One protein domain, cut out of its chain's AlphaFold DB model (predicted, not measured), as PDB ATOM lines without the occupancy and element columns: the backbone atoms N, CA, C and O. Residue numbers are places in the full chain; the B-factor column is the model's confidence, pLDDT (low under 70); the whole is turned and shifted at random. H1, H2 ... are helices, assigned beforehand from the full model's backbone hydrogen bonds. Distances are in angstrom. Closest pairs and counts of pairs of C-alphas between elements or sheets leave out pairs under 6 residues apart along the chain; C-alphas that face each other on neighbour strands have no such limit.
ATOM      1  N   LYS A  34       4.810 -27.349 -36.443       77.62
ATOM      2  CA  LYS A  34       5.558 -28.240 -37.331       77.62
ATOM      3  C   LYS A  34       5.381 -29.713 -36.953       77.62
ATOM      4  O   LYS A  34       5.098 -30.506 -37.840       77.62
ATOM      5  N   ASP A  35       5.478 -30.059 -35.670       79.69
ATOM      6  CA  ASP A  35       5.275 -31.428 -35.181       79.69
ATOM      7  C   ASP A  35       3.825 -31.884 -35.341       79.69
ATOM      8  O   ASP A  35       3.578 -33.029 -35.711       79.69
ATOM      9  N   ARG A  36       2.853 -30.989 -35.115       80.12
ATOM     10  CA  ARG A  36       1.431 -31.307 -35.326       80.12
ATOM     11  C   ARG A  36       1.122 -31.586 -36.790       80.12
ATOM     12  O   ARG A  36       0.475 -32.577 -37.090       80.12
ATOM     13  N   VAL A  37       1.622 -30.742 -37.693       81.00
ATOM     14  CA  VAL A  37       1.453 -30.914 -39.142       81.00
ATOM     15  C   VAL A  37       2.178 -32.164 -39.638       81.00
ATOM     16  O   VAL A  37       1.612 -32.905 -40.429       81.00
ATOM     17  N   ALA A  38       3.388 -32.438 -39.144       77.81
ATOM     18  CA  ALA A  38       4.122 -33.662 -39.471       77.81
ATOM     19  C   ALA A  38       3.450 -34.934 -38.925       77.81
ATOM     20  O   ALA A  38       3.671 -36.015 -39.454       77.81
ATOM     21  N   SER A  39       2.623 -34.812 -37.882       79.44
ATOM     22  CA  SER A  39       1.845 -35.929 -37.332       79.44
ATOM     23  C   SER A  39       0.547 -36.201 -38.107       79.44
ATOM     24  O   SER A  39      -0.171 -37.136 -37.756       79.44
ATOM     25  N   VAL A  40       0.210 -35.397 -39.127       82.94
ATOM     26  CA  VAL A  40      -0.986 -35.622 -39.947       82.94
ATOM     27  C   VAL A  40      -0.765 -36.838 -40.841       82.94
ATOM     28  O   VAL A  40       0.065 -36.821 -41.752       82.94
ATOM     29  N   ALA A  41      -1.534 -37.895 -40.584       77.75
ATOM     30  CA  ALA A  41      -1.522 -39.097 -41.401       77.75
ATOM     31  C   ALA A  41      -1.928 -38.767 -42.848       77.75
ATOM     32  O   ALA A  41      -2.863 -38.005 -43.079       77.75
ATOM     33  N   GLY A  42      -1.207 -39.329 -43.820       77.88
ATOM     34  CA  GLY A  42      -1.492 -39.132 -45.243       77.88
ATOM     35  C   GLY A  42      -0.885 -37.870 -45.870       77.88
ATOM     36  O   GLY A  42      -1.017 -37.669 -47.077       77.88
ATOM     37  N   LEU A  43      -0.156 -37.045 -45.106       80.38
ATOM     38  CA  LEU A  43       0.595 -35.898 -45.633       80.38
ATOM     39  C   LEU A  43       1.939 -36.321 -46.262       80.38
ATOM     40  O   LEU A  43       2.994 -35.804 -45.917       80.38
ATOM     41  N   GLU A  44       1.905 -37.270 -47.192       81.75
ATOM     42  CA  GLU A  44       3.085 -37.811 -47.876       81.75
ATOM     43  C   GLU A  44       2.813 -37.852 -49.382       81.75
ATOM     44  O   GLU A  44       1.704 -38.184 -49.806       81.75
ATOM     45  N   ALA A  45       3.819 -37.562 -50.212       78.50
ATOM     46  CA  ALA A  45       3.665 -37.524 -51.671       78.50
ATOM     47  C   ALA A  45       3.048 -38.808 -52.253       78.50
ATOM     48  O   ALA A  45       2.206 -38.736 -53.148       78.50
ATOM     49  N   ALA A  46       3.443 -39.973 -51.729       80.75
ATOM     50  CA  ALA A  46       2.944 -41.272 -52.172       80.75
ATOM     51  C   ALA A  46       1.457 -41.468 -51.842       80.75
ATOM     52  O   ALA A  46       0.699 -41.925 -52.696       80.75
ATOM     53  N   HIS A  47       1.034 -41.072 -50.637       81.88
ATOM     54  CA  HIS A  47      -0.371 -41.141 -50.244       81.88
ATOM     55  C   HIS A  47      -1.195 -40.146 -51.060       81.88
ATOM     56  O   HIS A  47      -2.159 -40.538 -51.696       81.88
ATOM     57  N   LEU A  48      -0.741 -38.896 -51.171       81.94
ATOM     58  CA  LEU A  48      -1.394 -37.870 -51.985       81.94
ATOM     59  C   LEU A  48      -1.501 -38.259 -53.467       81.94
ATOM     60  O   LEU A  48      -2.444 -37.847 -54.125       81.94
ATOM     61  N   ALA A  49      -0.553 -39.026 -54.014       80.56
ATOM     62  CA  ALA A  49      -0.631 -39.511 -55.389       80.56
ATOM     63  C   ALA A  49      -1.702 -40.601 -55.577       80.56
ATOM     64  O   ALA A  49      -2.336 -40.644 -56.627       80.56
ATOM     65  N   GLY A  50      -1.909 -41.472 -54.589       79.00
ATOM     66  CA  GLY A  50      -2.948 -42.505 -54.636       79.00
ATOM     67  C   GLY A  50      -4.304 -42.067 -54.082       79.00
ATOM     68  O   GLY A  50      -5.277 -42.778 -54.293       79.00
ATOM     69  N   ALA A  51      -4.353 -40.934 -53.380       83.62
ATOM     70  CA  ALA A  51      -5.499 -40.530 -52.583       83.62
ATOM     71  C   ALA A  51      -6.673 -40.043 -53.433       83.62
ATOM     72  O   ALA A  51      -6.528 -39.188 -54.314       83.62
ATOM     73  N   ASP A  52      -7.864 -40.515 -53.082       83.75
ATOM     74  CA  ASP A  52      -9.116 -40.022 -53.638       83.75
ATOM     75  C   ASP A  52      -9.507 -38.653 -53.051       83.75
ATOM     76  O   ASP A  52      -8.994 -38.200 -52.023       83.75
ATOM     77  N   LYS A  53     -10.493 -37.984 -53.671       83.38
ATOM     78  CA  LYS A  53     -11.031 -36.692 -53.189       83.38
ATOM     79  C   LYS A  53     -11.366 -36.726 -51.692       83.38
ATOM     80  O   LYS A  53     -11.074 -35.761 -50.991       83.38
ATOM     81  N   SER A  54     -11.969 -37.813 -51.211       84.12
ATOM     82  CA  SER A  54     -12.359 -37.970 -49.805       84.12
ATOM     83  C   SER A  54     -11.152 -38.061 -48.871       84.12
ATOM     84  O   SER A  54     -11.158 -37.426 -47.821       84.12
ATOM     85  N   GLU A  55     -10.102 -38.783 -49.264       86.31
ATOM     86  CA  GLU A  55      -8.866 -38.903 -48.480       86.31
ATOM     87  C   GLU A  55      -8.118 -37.567 -48.435       86.31
ATOM     88  O   GLU A  55      -7.739 -37.097 -47.364       86.31
ATOM     89  N   ILE A  56      -8.002 -36.874 -49.575       85.69
ATOM     90  CA  ILE A  56      -7.419 -35.524 -49.624       85.69
ATOM     91  C   ILE A  56      -8.213 -34.566 -48.727       85.69
ATOM     92  O   ILE A  56      -7.622 -33.739 -48.029       85.69
ATOM     93  N   GLN A  57      -9.544 -34.669 -48.717       86.81
ATOM     94  CA  GLN A  57     -10.382 -33.854 -47.844       86.81
ATOM     95  C   GLN A  57     -10.114 -34.143 -46.361       86.81
ATOM     96  O   GLN A  57      -9.917 -33.202 -45.596       86.81
ATOM     97  N   GLN A  58     -10.017 -35.415 -45.969       85.94
ATOM     98  CA  GLN A  58      -9.685 -35.808 -44.596       85.94
ATOM     99  C   GLN A  58      -8.311 -35.289 -44.159       85.94
ATOM    100  O   GLN A  58      -8.170 -34.780 -43.046       85.94
ATOM    101  N   VAL A  59      -7.309 -35.342 -45.043       87.12
ATOM    102  CA  VAL A  59      -5.975 -34.777 -44.782       87.12
ATOM    103  C   VAL A  59      -6.051 -33.256 -44.604       87.12
ATOM    104  O   VAL A  59      -5.418 -32.708 -43.701       87.12
ATOM    105  N   LEU A  60      -6.848 -32.553 -45.419       87.06
ATOM    106  CA  LEU A  60      -7.070 -31.108 -45.279       87.06
ATOM    107  C   LEU A  60      -7.753 -30.747 -43.954       87.06
ATOM    108  O   LEU A  60      -7.370 -29.762 -43.322       87.06
ATOM    109  N   GLU A  61      -8.751 -31.525 -43.540       86.94
ATOM    110  CA  GLU A  61      -9.448 -31.351 -42.262       86.94
ATOM    111  C   GLU A  61      -8.492 -31.617 -41.090       86.94
ATOM    112  O   GLU A  61      -8.353 -30.767 -40.212       86.94
ATOM    113  N   SER A  62      -7.704 -32.692 -41.152       85.88
ATOM    114  CA  SER A  62      -6.676 -33.011 -40.150       85.88
ATOM    115  C   SER A  62      -5.606 -31.915 -40.042       85.88
ATOM    116  O   SER A  62      -5.215 -31.514 -38.944       85.88
ATOM    117  N   LEU A  63      -5.158 -31.360 -41.176       86.69
ATOM    118  CA  LEU A  63      -4.249 -30.208 -41.225       86.69
ATOM    119  C   LEU A  63      -4.867 -28.956 -40.598       86.69
ATOM    120  O   LEU A  63      -4.182 -28.210 -39.894       86.69
ATOM    121  N   LEU A  64      -6.150 -28.707 -40.861       85.31
ATOM    122  CA  LEU A  64      -6.887 -27.591 -40.279       85.31
ATOM    123  C   LEU A  64      -6.994 -27.748 -38.754       85.31
ATOM    124  O   LEU A  64      -6.812 -26.768 -38.029       85.31
ATOM    125  N   GLY A  65      -7.217 -28.971 -38.268       85.31
ATOM    126  CA  GLY A  65      -7.193 -29.319 -36.846       85.31
ATOM    127  C   GLY A  65      -5.833 -29.076 -36.217       85.31
ATOM    128  O   GLY A  65      -5.728 -28.335 -35.242       85.31
ATOM    129  N   ALA A  66      -4.771 -29.585 -36.844       85.69
ATOM    130  CA  ALA A  66      -3.391 -29.371 -36.413       85.69
ATOM    131  C   ALA A  66      -2.993 -27.883 -36.384       85.69
ATOM    132  O   ALA A  66      -2.193 -27.467 -35.538       85.69
ATOM    133  N   LEU A  67      -3.543 -27.069 -37.289       84.81
ATOM    134  CA  LEU A  67      -3.308 -25.628 -37.320       84.81
ATOM    135  C   LEU A  67      -4.045 -24.894 -36.198       84.81
ATOM    136  O   LEU A  67      -3.462 -24.015 -35.565       84.81
ATOM    137  N   LYS A  68      -5.314 -25.240 -35.965       82.00
ATOM    138  CA  LYS A  68      -6.166 -24.588 -34.959       82.00
ATOM    139  C   LYS A  68      -6.000 -25.178 -33.555       82.00
ATOM    140  O   LYS A  68      -6.588 -24.640 -32.626       82.00
ATOM    141  N   ASP A  69      -5.210 -26.244 -33.418       81.31
ATOM    142  CA  ASP A  69      -5.092 -27.059 -32.201       81.31
ATOM    143  C   ASP A  69      -6.462 -27.612 -31.751       81.31
ATOM    144  O   ASP A  69      -6.764 -27.709 -30.567       81.31
ATOM    145  N   LEU A  70      -7.322 -27.941 -32.726       80.56
ATOM    146  CA  LEU A  70      -8.677 -28.446 -32.497       80.56
ATOM    147  C   LEU A  70      -8.785 -29.908 -32.948       80.56
ATOM    148  O   LEU A  70      -8.265 -30.247 -34.013       80.56
ATOM    149  N   PRO A  71      -9.505 -30.762 -32.199       75.44
ATOM    150  CA  PRO A  71      -9.825 -32.112 -32.650       75.44
ATOM    151  C   PRO A  71     -10.857 -32.081 -33.789       75.44
ATOM    152  O   PRO A  71     -11.708 -31.188 -33.833       75.44
ATOM    153  N   ASP A  72     -10.853 -33.097 -34.660       72.69
ATOM    154  CA  ASP A  72     -11.788 -33.228 -35.793       72.69
ATOM    155  C   ASP A  72     -13.259 -33.048 -35.403       72.69
ATOM    156  O   ASP A  72     -14.021 -32.403 -36.120       72.69
ATOM    157  N   ALA A  73     -13.656 -33.531 -34.223       74.00
ATOM    158  CA  ALA A  73     -15.015 -33.358 -33.711       74.00
ATOM    159  C   ALA A  73     -15.428 -31.876 -33.593       74.00
ATOM    160  O   ALA A  73     -16.575 -31.533 -33.870       74.00
ATOM    161  N   GLN A  74     -14.503 -30.983 -33.228       74.56
ATOM    162  CA  GLN A  74     -14.767 -29.541 -33.173       74.56
ATOM    163  C   GLN A  74     -14.686 -28.874 -34.546       74.56
ATOM    164  O   GLN A  74     -15.362 -27.872 -34.774       74.56
ATOM    165  N   LEU A  75     -13.904 -29.422 -35.479       78.44
ATOM    166  CA  LEU A  75     -13.922 -28.955 -36.864       78.44
ATOM    167  C   LEU A  75     -15.273 -29.242 -37.517       78.44
ATOM    168  O   LEU A  75     -15.804 -28.371 -38.196       78.44
ATOM    169  N   GLN A  76     -15.881 -30.401 -37.254       72.75
ATOM    170  CA  GLN A  76     -17.191 -30.752 -37.813       72.75
ATOM    171  C   GLN A  76     -18.335 -29.832 -37.356       72.75
ATOM    172  O   GLN A  76     -19.354 -29.755 -38.045       72.75
ATOM    173  N   LEU A  77     -18.154 -29.120 -36.237       76.19
ATOM    174  CA  LEU A  77     -19.062 -28.078 -35.743       76.19
ATOM    175  C   LEU A  77     -18.867 -26.720 -36.443       76.19
ATOM    176  O   LEU A  77     -19.620 -25.782 -36.187       76.19
ATOM    177  N   GLY A  78     -17.847 -26.584 -37.293       74.88
ATOM    178  CA  GLY A  78     -17.569 -25.367 -38.045       74.88
ATOM    179  C   GLY A  78     -18.627 -25.049 -39.104       74.88
ATOM    180  O   GLY A  78     -19.424 -25.896 -39.507       74.88
ATOM    181  N   GLU A  79     -18.614 -23.802 -39.586       82.56
ATOM    182  CA  GLU A  79     -19.514 -23.365 -40.656       82.56
ATOM    183  C   GLU A  79     -19.292 -24.221 -41.911       82.56
ATOM    184  O   GLU A  79     -18.153 -24.397 -42.355       82.56
ATOM    185  N   ARG A  80     -20.372 -24.744 -42.499       84.69
ATOM    186  CA  ARG A  80     -20.302 -25.498 -43.753       84.69
ATOM    187  C   ARG A  80     -20.510 -24.585 -44.950       84.69
ATOM    188  O   ARG A  80     -21.322 -23.665 -44.924       84.69
ATOM    189  N   HIS A  81     -19.753 -24.843 -46.004       82.69
ATOM    190  CA  HIS A  81     -19.956 -24.218 -47.299       82.69
ATOM    191  C   HIS A  81     -21.125 -24.887 -48.043       82.69
ATOM    192  O   HIS A  81     -21.527 -25.994 -47.685       82.69
ATOM    193  N   GLY A  82     -21.658 -24.236 -49.084       75.88
ATOM    194  CA  GLY A  82     -22.807 -24.738 -49.856       75.88
ATOM    195  C   GLY A  82     -22.585 -26.128 -50.465       75.88
ATOM    196  O   GLY A  82     -23.531 -26.895 -50.597       75.88
ATOM    197  N   ASP A  83     -21.328 -26.491 -50.729       74.12
ATOM    198  CA  ASP A  83     -20.916 -27.811 -51.224       74.12
ATOM    199  C   ASP A  83     -20.839 -28.909 -50.139       74.12
ATOM    200  O   ASP A  83     -20.377 -30.014 -50.409       74.12
ATOM    201  N   GLY A  84     -21.219 -28.616 -48.891       76.12
ATOM    202  CA  GLY A  84     -21.212 -29.569 -47.770       76.12
ATOM    203  C   GLY A  84     -19.867 -29.729 -47.046       76.12
ATOM    204  O   GLY A  84     -19.832 -30.335 -45.971       76.12
ATOM    205  N   GLY A  85     -18.791 -29.155 -47.591       82.12
ATOM    206  CA  GLY A  85     -17.460 -29.094 -46.979       82.12
ATOM    207  C   GLY A  85     -17.318 -28.017 -45.903       82.12
ATOM    208  O   GLY A  85     -18.151 -27.120 -45.770       82.12
ATOM    209  N   LEU A  86     -16.226 -28.077 -45.144       85.31
ATOM    210  CA  LEU A  86     -15.896 -27.097 -44.110       85.31
ATOM    211  C   LEU A  86     -15.528 -25.758 -44.750       85.31
ATOM    212  O   LEU A  86     -14.653 -25.690 -45.620       85.31
ATOM    213  N   ARG A  87     -16.184 -24.679 -44.320       87.38
ATOM    214  CA  ARG A  87     -15.888 -23.339 -44.816       87.38
ATOM    215  C   ARG A  87     -14.562 -22.866 -44.237       87.38
ATOM    216  O   ARG A  87     -14.367 -22.811 -43.024       87.38
ATOM    217  N   ILE A  88     -13.657 -22.474 -45.123       87.38
ATOM    218  CA  ILE A  88     -12.329 -21.974 -44.778       87.38
ATOM    219  C   ILE A  88     -12.108 -20.586 -45.375       87.38
ATOM    220  O   ILE A  88     -12.700 -20.196 -46.384       87.38
ATOM    221  N   THR A  89     -11.246 -19.800 -44.737       84.81
ATOM    222  CA  THR A  89     -10.831 -18.508 -45.284       84.81
ATOM    223  C   THR A  89      -9.806 -18.711 -46.397       84.81
ATOM    224  O   THR A  89      -9.060 -19.690 -46.413       84.81
ATOM    225  N   SER A  90      -9.715 -17.756 -47.324       83.12
ATOM    226  CA  SER A  90      -8.777 -17.847 -48.451       83.12
ATOM    227  C   SER A  90      -7.315 -17.965 -48.004       83.12
ATOM    228  O   SER A  90      -6.525 -18.620 -48.675       83.12
ATOM    229  N   HIS A  91      -6.952 -17.379 -46.860       84.00
ATOM    230  CA  HIS A  91      -5.602 -17.498 -46.310       84.00
ATOM    231  C   HIS A  91      -5.298 -18.930 -45.843       84.00
ATOM    232  O   HIS A  91      -4.228 -19.458 -46.139       84.00
ATOM    233  N   LEU A  92      -6.265 -19.586 -45.189       85.94
ATOM    234  CA  LEU A  92      -6.154 -20.992 -44.792       85.94
ATOM    235  C   LEU A  92      -6.036 -21.903 -46.013       85.94
ATOM    236  O   LEU A  92      -5.187 -22.786 -46.030       85.94
ATOM    237  N   ALA A  93      -6.820 -21.648 -47.059       85.94
ATOM    238  CA  ALA A  93      -6.735 -22.414 -48.296       85.94
ATOM    239  C   ALA A  93      -5.355 -22.308 -48.957       85.94
ATOM    240  O   ALA A  93      -4.781 -23.318 -49.351       85.94
ATOM    241  N   VAL A  94      -4.783 -21.102 -49.035       85.81
ATOM    242  CA  VAL A  94      -3.428 -20.907 -49.578       85.81
ATOM    243  C   VAL A  94      -2.380 -21.607 -48.711       85.81
ATOM    244  O   VAL A  94      -1.476 -22.240 -49.255       85.81
ATOM    245  N   TRP A  95      -2.516 -21.547 -47.383       87.88
ATOM    246  CA  TRP A  95      -1.629 -22.262 -46.468       87.88
ATOM    247  C   TRP A  95      -1.706 -23.786 -46.661       87.88
ATOM    248  O   TRP A  95      -0.667 -24.432 -46.802       87.88
ATOM    249  N   LEU A  96      -2.916 -24.351 -46.759       87.62
ATOM    250  CA  LEU A  96      -3.159 -25.779 -47.000       87.62
ATOM    251  C   LEU A  96      -2.581 -26.233 -48.346       87.62
ATOM    252  O   LEU A  96      -1.864 -27.230 -48.407       87.62
ATOM    253  N   ILE A  97      -2.823 -25.463 -49.413       86.00
ATOM    254  CA  ILE A  97      -2.227 -25.710 -50.734       86.00
ATOM    255  C   ILE A  97      -0.707 -25.715 -50.632       86.00
ATOM    256  O   ILE A  97      -0.068 -26.607 -51.187       86.00
ATOM    257  N   GLY A  98      -0.128 -24.736 -49.932       86.31
ATOM    258  CA  GLY A  98       1.310 -24.645 -49.713       86.31
ATOM    259  C   GLY A  98       1.857 -25.897 -49.035       86.31
ATOM    260  O   GLY A  98       2.821 -26.471 -49.526       86.31
ATOM    261  N   LYS A  99       1.200 -26.368 -47.969       86.50
ATOM    262  CA  LYS A  99       1.611 -27.571 -47.235       86.50
ATOM    263  C   LYS A  99       1.505 -28.854 -48.043       86.50
ATOM    264  O   LYS A  99       2.446 -29.633 -48.034       86.50
ATOM    265  N   ILE A 100       0.421 -29.052 -48.783       84.75
ATOM    266  CA  ILE A 100       0.271 -30.244 -49.627       84.75
ATOM    267  C   ILE A 100       1.248 -30.208 -50.808       84.75
ATOM    268  O   ILE A 100       1.823 -31.227 -51.174       84.75
ATOM    269  N   THR A 101       1.487 -29.029 -51.385       83.88
ATOM    270  CA  THR A 101       2.463 -28.842 -52.472       83.88
ATOM    271  C   THR A 101       3.895 -29.122 -52.006       83.88
ATOM    272  O   THR A 101       4.671 -29.734 -52.740       83.88
ATOM    273  N   ASP A 102       4.232 -28.679 -50.793       84.69
ATOM    274  CA  ASP A 102       5.509 -28.938 -50.124       84.69
ATOM    275  C   ASP A 102       5.683 -30.434 -49.826       84.69
ATOM    276  O   ASP A 102       6.663 -31.029 -50.266       84.69
ATOM    277  N   ALA A 103       4.676 -31.068 -49.212       83.44
ATOM    278  CA  ALA A 103       4.677 -32.500 -48.900       83.44
ATOM    279  C   ALA A 103       4.751 -33.394 -50.148       83.44
ATOM    280  O   ALA A 103       5.367 -34.454 -50.128       83.44
ATOM    281  N   TYR A 104       4.158 -32.960 -51.263       80.56
ATOM    282  CA  TYR A 104       4.274 -33.673 -52.532       80.56
ATOM    283  C   TYR A 104       5.637 -33.472 -53.220       80.56
ATOM    284  O   TYR A 104       5.965 -34.173 -54.177       80.56
ATOM    285  N   GLY A 105       6.438 -32.494 -52.791       75.69
ATOM    286  CA  GLY A 105       7.744 -32.208 -53.385       75.69
ATOM    287  C   GLY A 105       7.673 -31.489 -54.736       75.69
ATOM    288  O   GLY A 105       8.570 -31.623 -55.568       75.69
ATOM    289  N   GLY A 106       6.606 -30.727 -55.015       72.88
ATOM    290  CA  GLY A 106       6.563 -29.902 -56.223       72.88
ATOM    291  C   GLY A 106       5.225 -29.234 -56.504       72.88
ATOM    292  O   GLY A 106       4.200 -29.572 -55.929       72.88
ATOM    293  N   LYS A 107       5.221 -28.296 -57.457       75.62
ATOM    294  CA  LYS A 107       4.074 -27.429 -57.775       75.62
ATOM    295  C   LYS A 107       2.863 -28.216 -58.314       75.62
ATOM    296  O   LYS A 107       2.782 -28.446 -59.518       75.62
ATOM    297  N   LEU A 108       1.919 -28.589 -57.443       73.69
ATOM    298  CA  LEU A 108       0.622 -29.175 -57.822       73.69
ATOM    299  C   LEU A 108      -0.317 -28.121 -58.394       73.69
ATOM    300  O   LEU A 108      -0.816 -28.239 -59.509       73.69
ATOM    301  N   VAL A 109      -0.570 -27.080 -57.601       75.00
ATOM    302  CA  VAL A 109      -1.667 -26.154 -57.856       75.00
ATOM    303  C   VAL A 109      -1.131 -24.844 -58.406       75.00
ATOM    304  O   VAL A 109      -0.293 -24.171 -57.803       75.00
ATOM    305  N   ARG A 110      -1.657 -24.436 -59.563       70.62
ATOM    306  CA  ARG A 110      -1.521 -23.060 -60.044       70.62
ATOM    307  C   ARG A 110      -2.770 -22.291 -59.642       70.62
ATOM    308  O   ARG A 110      -3.804 -22.460 -60.277       70.62
ATOM    309  N   LEU A 111      -2.643 -21.406 -58.653       69.31
ATOM    310  CA  LEU A 111      -3.730 -20.518 -58.215       69.31
ATOM    311  C   LEU A 111      -4.346 -19.718 -59.380       69.31
ATOM    312  O   LEU A 111      -5.542 -19.458 -59.388       69.31
ATOM    313  N   SER A 112      -3.557 -19.403 -60.412       67.25
ATOM    314  CA  SER A 112      -4.013 -18.726 -61.638       67.25
ATOM    315  C   SER A 112      -4.932 -19.566 -62.536       67.25
ATOM    316  O   SER A 112      -5.558 -19.016 -63.431       67.25
ATOM    317  N   LYS A 113      -4.973 -20.892 -62.353       65.69
ATOM    318  CA  LYS A 113      -5.842 -21.820 -63.097       65.69
ATOM    319  C   LYS A 113      -7.051 -22.280 -62.283       65.69
ATOM    320  O   LYS A 113      -7.777 -23.155 -62.740       65.69
ATOM    321  N   VAL A 114      -7.247 -21.732 -61.086       69.00
ATOM    322  CA  VAL A 114      -8.401 -22.055 -60.249       69.00
ATOM    323  C   VAL A 114      -9.636 -21.410 -60.895       69.00
ATOM    324  O   VAL A 114      -9.674 -20.182 -60.976       69.00
ATOM    325  N   PRO A 115     -10.621 -22.198 -61.366       63.41
ATOM    326  CA  PRO A 115     -11.770 -21.669 -62.102       63.41
ATOM    327  C   PRO A 115     -12.666 -20.785 -61.224       63.41
ATOM    328  O   PRO A 115     -13.174 -19.775 -61.699       63.41
ATOM    329  N   SER A 116     -12.776 -21.105 -59.929       68.62
ATOM    330  CA  SER A 116     -13.611 -20.364 -58.984       68.62
ATOM    331  C   SER A 116     -12.883 -20.130 -57.667       68.62
ATOM    332  O   SER A 116     -12.489 -21.065 -56.972       68.62
ATOM    333  N   ARG A 117     -12.752 -18.857 -57.271       71.12
ATOM    334  CA  ARG A 117     -12.258 -18.482 -55.931       71.12
ATOM    335  C   ARG A 117     -13.156 -19.012 -54.814       71.12
ATOM    336  O   ARG A 117     -12.693 -19.158 -53.690       71.12
ATOM    337  N   GLU A 118     -14.414 -19.297 -55.128       74.00
ATOM    338  CA  GLU A 118     -15.374 -19.890 -54.205       74.00
ATOM    339  C   GLU A 118     -14.971 -21.309 -53.785       74.00
ATOM    340  O   GLU A 118     -14.998 -21.617 -52.599       74.00
ATOM    341  N   SER A 119     -14.408 -22.105 -54.702       72.44
ATOM    342  CA  SER A 119     -13.873 -23.442 -54.402       72.44
ATOM    343  C   SER A 119     -12.709 -23.411 -53.403       72.44
ATOM    344  O   SER A 119     -12.464 -24.394 -52.715       72.44
ATOM    345  N   LEU A 120     -12.012 -22.274 -53.273       80.94
ATOM    346  CA  LEU A 120     -10.967 -22.063 -52.261       80.94
ATOM    347  C   LEU A 120     -11.531 -21.669 -50.890       80.94
ATOM    348  O   LEU A 120     -10.766 -21.483 -49.950       80.94
ATOM    349  N   ARG A 121     -12.846 -21.484 -50.756       85.19
ATOM    350  CA  ARG A 121     -13.503 -21.181 -49.477       85.19
ATOM    351  C   ARG A 121     -14.085 -22.430 -48.815       85.19
ATOM    352  O   ARG A 121     -14.742 -22.305 -47.786       85.19
ATOM    353  N   SER A 122     -13.823 -23.613 -49.371       87.06
ATOM    354  CA  SER A 122     -14.299 -24.903 -48.871       87.06
ATOM    355  C   SER A 122     -13.213 -25.967 -48.928       87.06
ATOM    356  O   SER A 122     -12.451 -26.029 -49.894       87.06
ATOM    357  N   THR A 123     -13.161 -26.838 -47.918       85.75
ATOM    358  CA  THR A 123     -12.266 -28.003 -47.913       85.75
ATOM    359  C   THR A 123     -12.591 -28.979 -49.040       85.75
ATOM    360  O   THR A 123     -11.671 -29.472 -49.684       85.75
ATOM    361  N   SER A 124     -13.869 -29.208 -49.354       84.94
ATOM    362  CA  SER A 124     -14.279 -30.115 -50.438       84.94
ATOM    363  C   SER A 124     -13.932 -29.569 -51.824       84.94
ATOM    364  O   SER A 124     -13.467 -30.322 -52.679       84.94
ATOM    365  N   GLY A 125     -14.112 -28.261 -52.039       85.50
ATOM    366  CA  GLY A 125     -13.721 -27.601 -53.290       85.50
ATOM    367  C   GLY A 125     -12.203 -27.595 -53.480       85.50
ATOM    368  O   GLY A 125     -11.700 -27.801 -54.586       85.50
ATOM    369  N   LEU A 126     -11.459 -27.441 -52.383       85.56
ATOM    370  CA  LEU A 126     -10.007 -27.540 -52.390       85.56
ATOM    371  C   LEU A 126      -9.521 -28.975 -52.649       85.56
ATOM    372  O   LEU A 126      -8.595 -29.166 -53.437       85.56
ATOM    373  N   ALA A 127     -10.149 -29.973 -52.025       87.12
ATOM    374  CA  ALA A 127      -9.828 -31.383 -52.223       87.12
ATOM    375  C   ALA A 127     -10.035 -31.809 -53.680       87.12
ATOM    376  O   ALA A 127      -9.180 -32.471 -54.261       87.12
ATOM    377  N   GLU A 128     -11.131 -31.370 -54.300       86.62
ATOM    378  CA  GLU A 128     -11.393 -31.616 -55.717       86.62
ATOM    379  C   GLU A 128     -10.322 -30.995 -56.612       86.62
ATOM    380  O   GLU A 128      -9.802 -31.642 -57.521       86.62
ATOM    381  N   LEU A 129      -9.938 -29.755 -56.318       85.50
ATOM    382  CA  LEU A 129      -8.916 -29.057 -57.079       85.50
ATOM    383  C   LEU A 129      -7.552 -29.746 -56.985       85.50
ATOM    384  O   LEU A 129      -6.842 -29.862 -57.988       85.50
ATOM    385  N   LEU A 130      -7.188 -30.195 -55.785       84.62
ATOM    386  CA  LEU A 130      -5.965 -30.950 -55.545       84.62
ATOM    387  C   LEU A 130      -6.002 -32.296 -56.261       84.62
ATOM    388  O   LEU A 130      -5.039 -32.608 -56.955       84.62
ATOM    389  N   ASN A 131      -7.116 -33.024 -56.176       85.25
ATOM    390  CA  ASN A 131      -7.294 -34.293 -56.873       85.25
ATOM    391  C   ASN A 131      -7.086 -34.120 -58.386       85.25
ATOM    392  O   ASN A 131      -6.205 -34.741 -58.972       85.25
ATOM    393  N   VAL A 132      -7.781 -33.162 -59.011       84.38
ATOM    394  CA  VAL A 132      -7.624 -32.864 -60.446       84.38
ATOM    395  C   VAL A 132      -6.182 -32.474 -60.792       84.38
ATOM    396  O   VAL A 132      -5.661 -32.876 -61.836       84.38
ATOM    397  N   ALA A 133      -5.510 -31.694 -59.940       83.19
ATOM    398  CA  ALA A 133      -4.118 -31.310 -60.151       83.19
ATOM    399  C   ALA A 133      -3.159 -32.509 -60.070       83.19
ATOM    400  O   ALA A 133      -2.255 -32.624 -60.903       83.19
ATOM    401  N   ILE A 134      -3.375 -33.406 -59.105       82.81
ATOM    402  CA  ILE A 134      -2.615 -34.641 -58.908       82.81
ATOM    403  C   ILE A 134      -2.828 -35.583 -60.094       82.81
ATOM    404  O   ILE A 134      -1.846 -35.970 -60.731       82.81
ATOM    405  N   SER A 135      -4.080 -35.876 -60.463       80.69
ATOM    406  CA  SER A 135      -4.403 -36.735 -61.609       80.69
ATOM    407  C   SER A 135      -3.816 -36.178 -62.905       80.69
ATOM    408  O   SER A 135      -3.271 -36.920 -63.718       80.69
ATOM    409  N   LYS A 136      -3.855 -34.852 -63.093       80.38
ATOM    410  CA  LYS A 136      -3.251 -34.201 -64.258       80.38
ATOM    411  C   LYS A 136      -1.732 -34.331 -64.277       80.38
ATOM    412  O   LYS A 136      -1.177 -34.595 -65.338       80.38
ATOM    413  N   LYS A 137      -1.067 -34.149 -63.131       76.19
ATOM    414  CA  LYS A 137       0.392 -34.282 -63.012       76.19
ATOM    415  C   LYS A 137       0.841 -35.719 -63.295       76.19
ATOM    416  O   LYS A 137       1.839 -35.909 -63.985       76.19
ATOM    417  N   GLN A 138       0.077 -36.705 -62.830       72.25
ATOM    418  CA  GLN A 138       0.316 -38.121 -63.119       72.25
ATOM    419  C   GLN A 138       0.048 -38.472 -64.589       72.25
ATOM    420  O   GLN A 138       0.854 -39.151 -65.216       72.25
ATOM    421  N   GLY A 139      -1.027 -37.942 -65.178       62.12
ATOM    422  CA  GLY A 139      -1.372 -38.169 -66.584       62.12
ATOM    423  C   GLY A 139      -0.399 -37.542 -67.590       62.12
ATOM    424  O   GLY A 139      -0.305 -38.014 -68.719       62.12
TER     425      GLY A 139
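What this domain is: This is residues 34 to 139 of the 143 residues of an uncharacterized protein of Brevibacterium casei (UniProt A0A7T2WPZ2). Two long helices, H3 and H7, meet steeply near Gln 57 and Ala 127 and run on opposite ways from there, while a third, H5, covers one side of the place where they meet. Four short helices sit round this core: H1 and H4 pack near the end of H3, H2 packs on the last residues of H7, and H6 makes a corner with the start of H7 and packs on the start of H5. The printed part has 106 residues with seven named helices, H1 to H7 in chain order, and no named strand; its class is all helix. It is compact, with a radius of gyration of the C-alphas of 12.6 A and spans of 37 by 31 by 21 A.

Where its parts are: Find C-alpha 34 at (5.558, -28.240, -37.331), where H1, residues 34 to 38, begins. H2 follows at residues 45 to 50. Look next at C-alpha 53, (-11.031, -36.692, -53.189): from there H3 runs through residues 53 to 68 over 22.4 A. H4 is residues 72 to 75, and H5, residues 90 to 103, is 19.9 A long. After H6, residues 117 to 121, H7 spans residues 123 to 139, 23.9 A, and ends at C-alpha 139, (-1.372, -38.169, -66.584).

How they stand to each other: Begin at H3, the hub, which touches four other helices. It touches H7 at a steep tilt of 55 degrees, opposite ways; their closest C-alphas, of Gln 57 and Ala 127, are 5.1 A apart. H3 and H5 only just touch, with 3 pairs of C-alphas within 8 A, the closest those of Leu 60 and Leu 96 at 6.8 A. With residues 63 to 67 alone H3 touches H1, closest at the C-alphas of Arg 36 and Ala 66, 5.3 A. With residues 61 to 65 alone it touches H4, closest at Gly 65 and Asp 72, C-alphas 6.1 A apart. Farther out, H7 touches H2 with residues 134 to 138 alone, about perpendicular at 88 degrees; the closest C-alphas, of Ala 49 and Ile 134, are 6.3 A apart. H6 and H7 touch only at the corner, closest at the C-alphas of Ser 119 and Gly 125, 4.3 A. H6 also touches H5, at the C-alphas of Ala 93 and Leu 120, 5.8 A. H1 and H7 are apart, for instance. Every O i to N i+4 pair is within hydrogen-bond range in H1, H2, H3, H5 and H7; H6 has 0 of 1, beside 2 of 2 O i to N i+3 pairs, and H4 is too short for such a pair.

The domain as a whole: Look for the two C-alphas farthest apart at Gln 74 and Gly 139, 37.0 A. The printed part has no cut. The links from H4 to H5, 14 residues, and from H5 to H6, 13 residues, are long. The mean pLDDT of the printed part is 80.6; residues 111 to 116 and residue 139 are under 70.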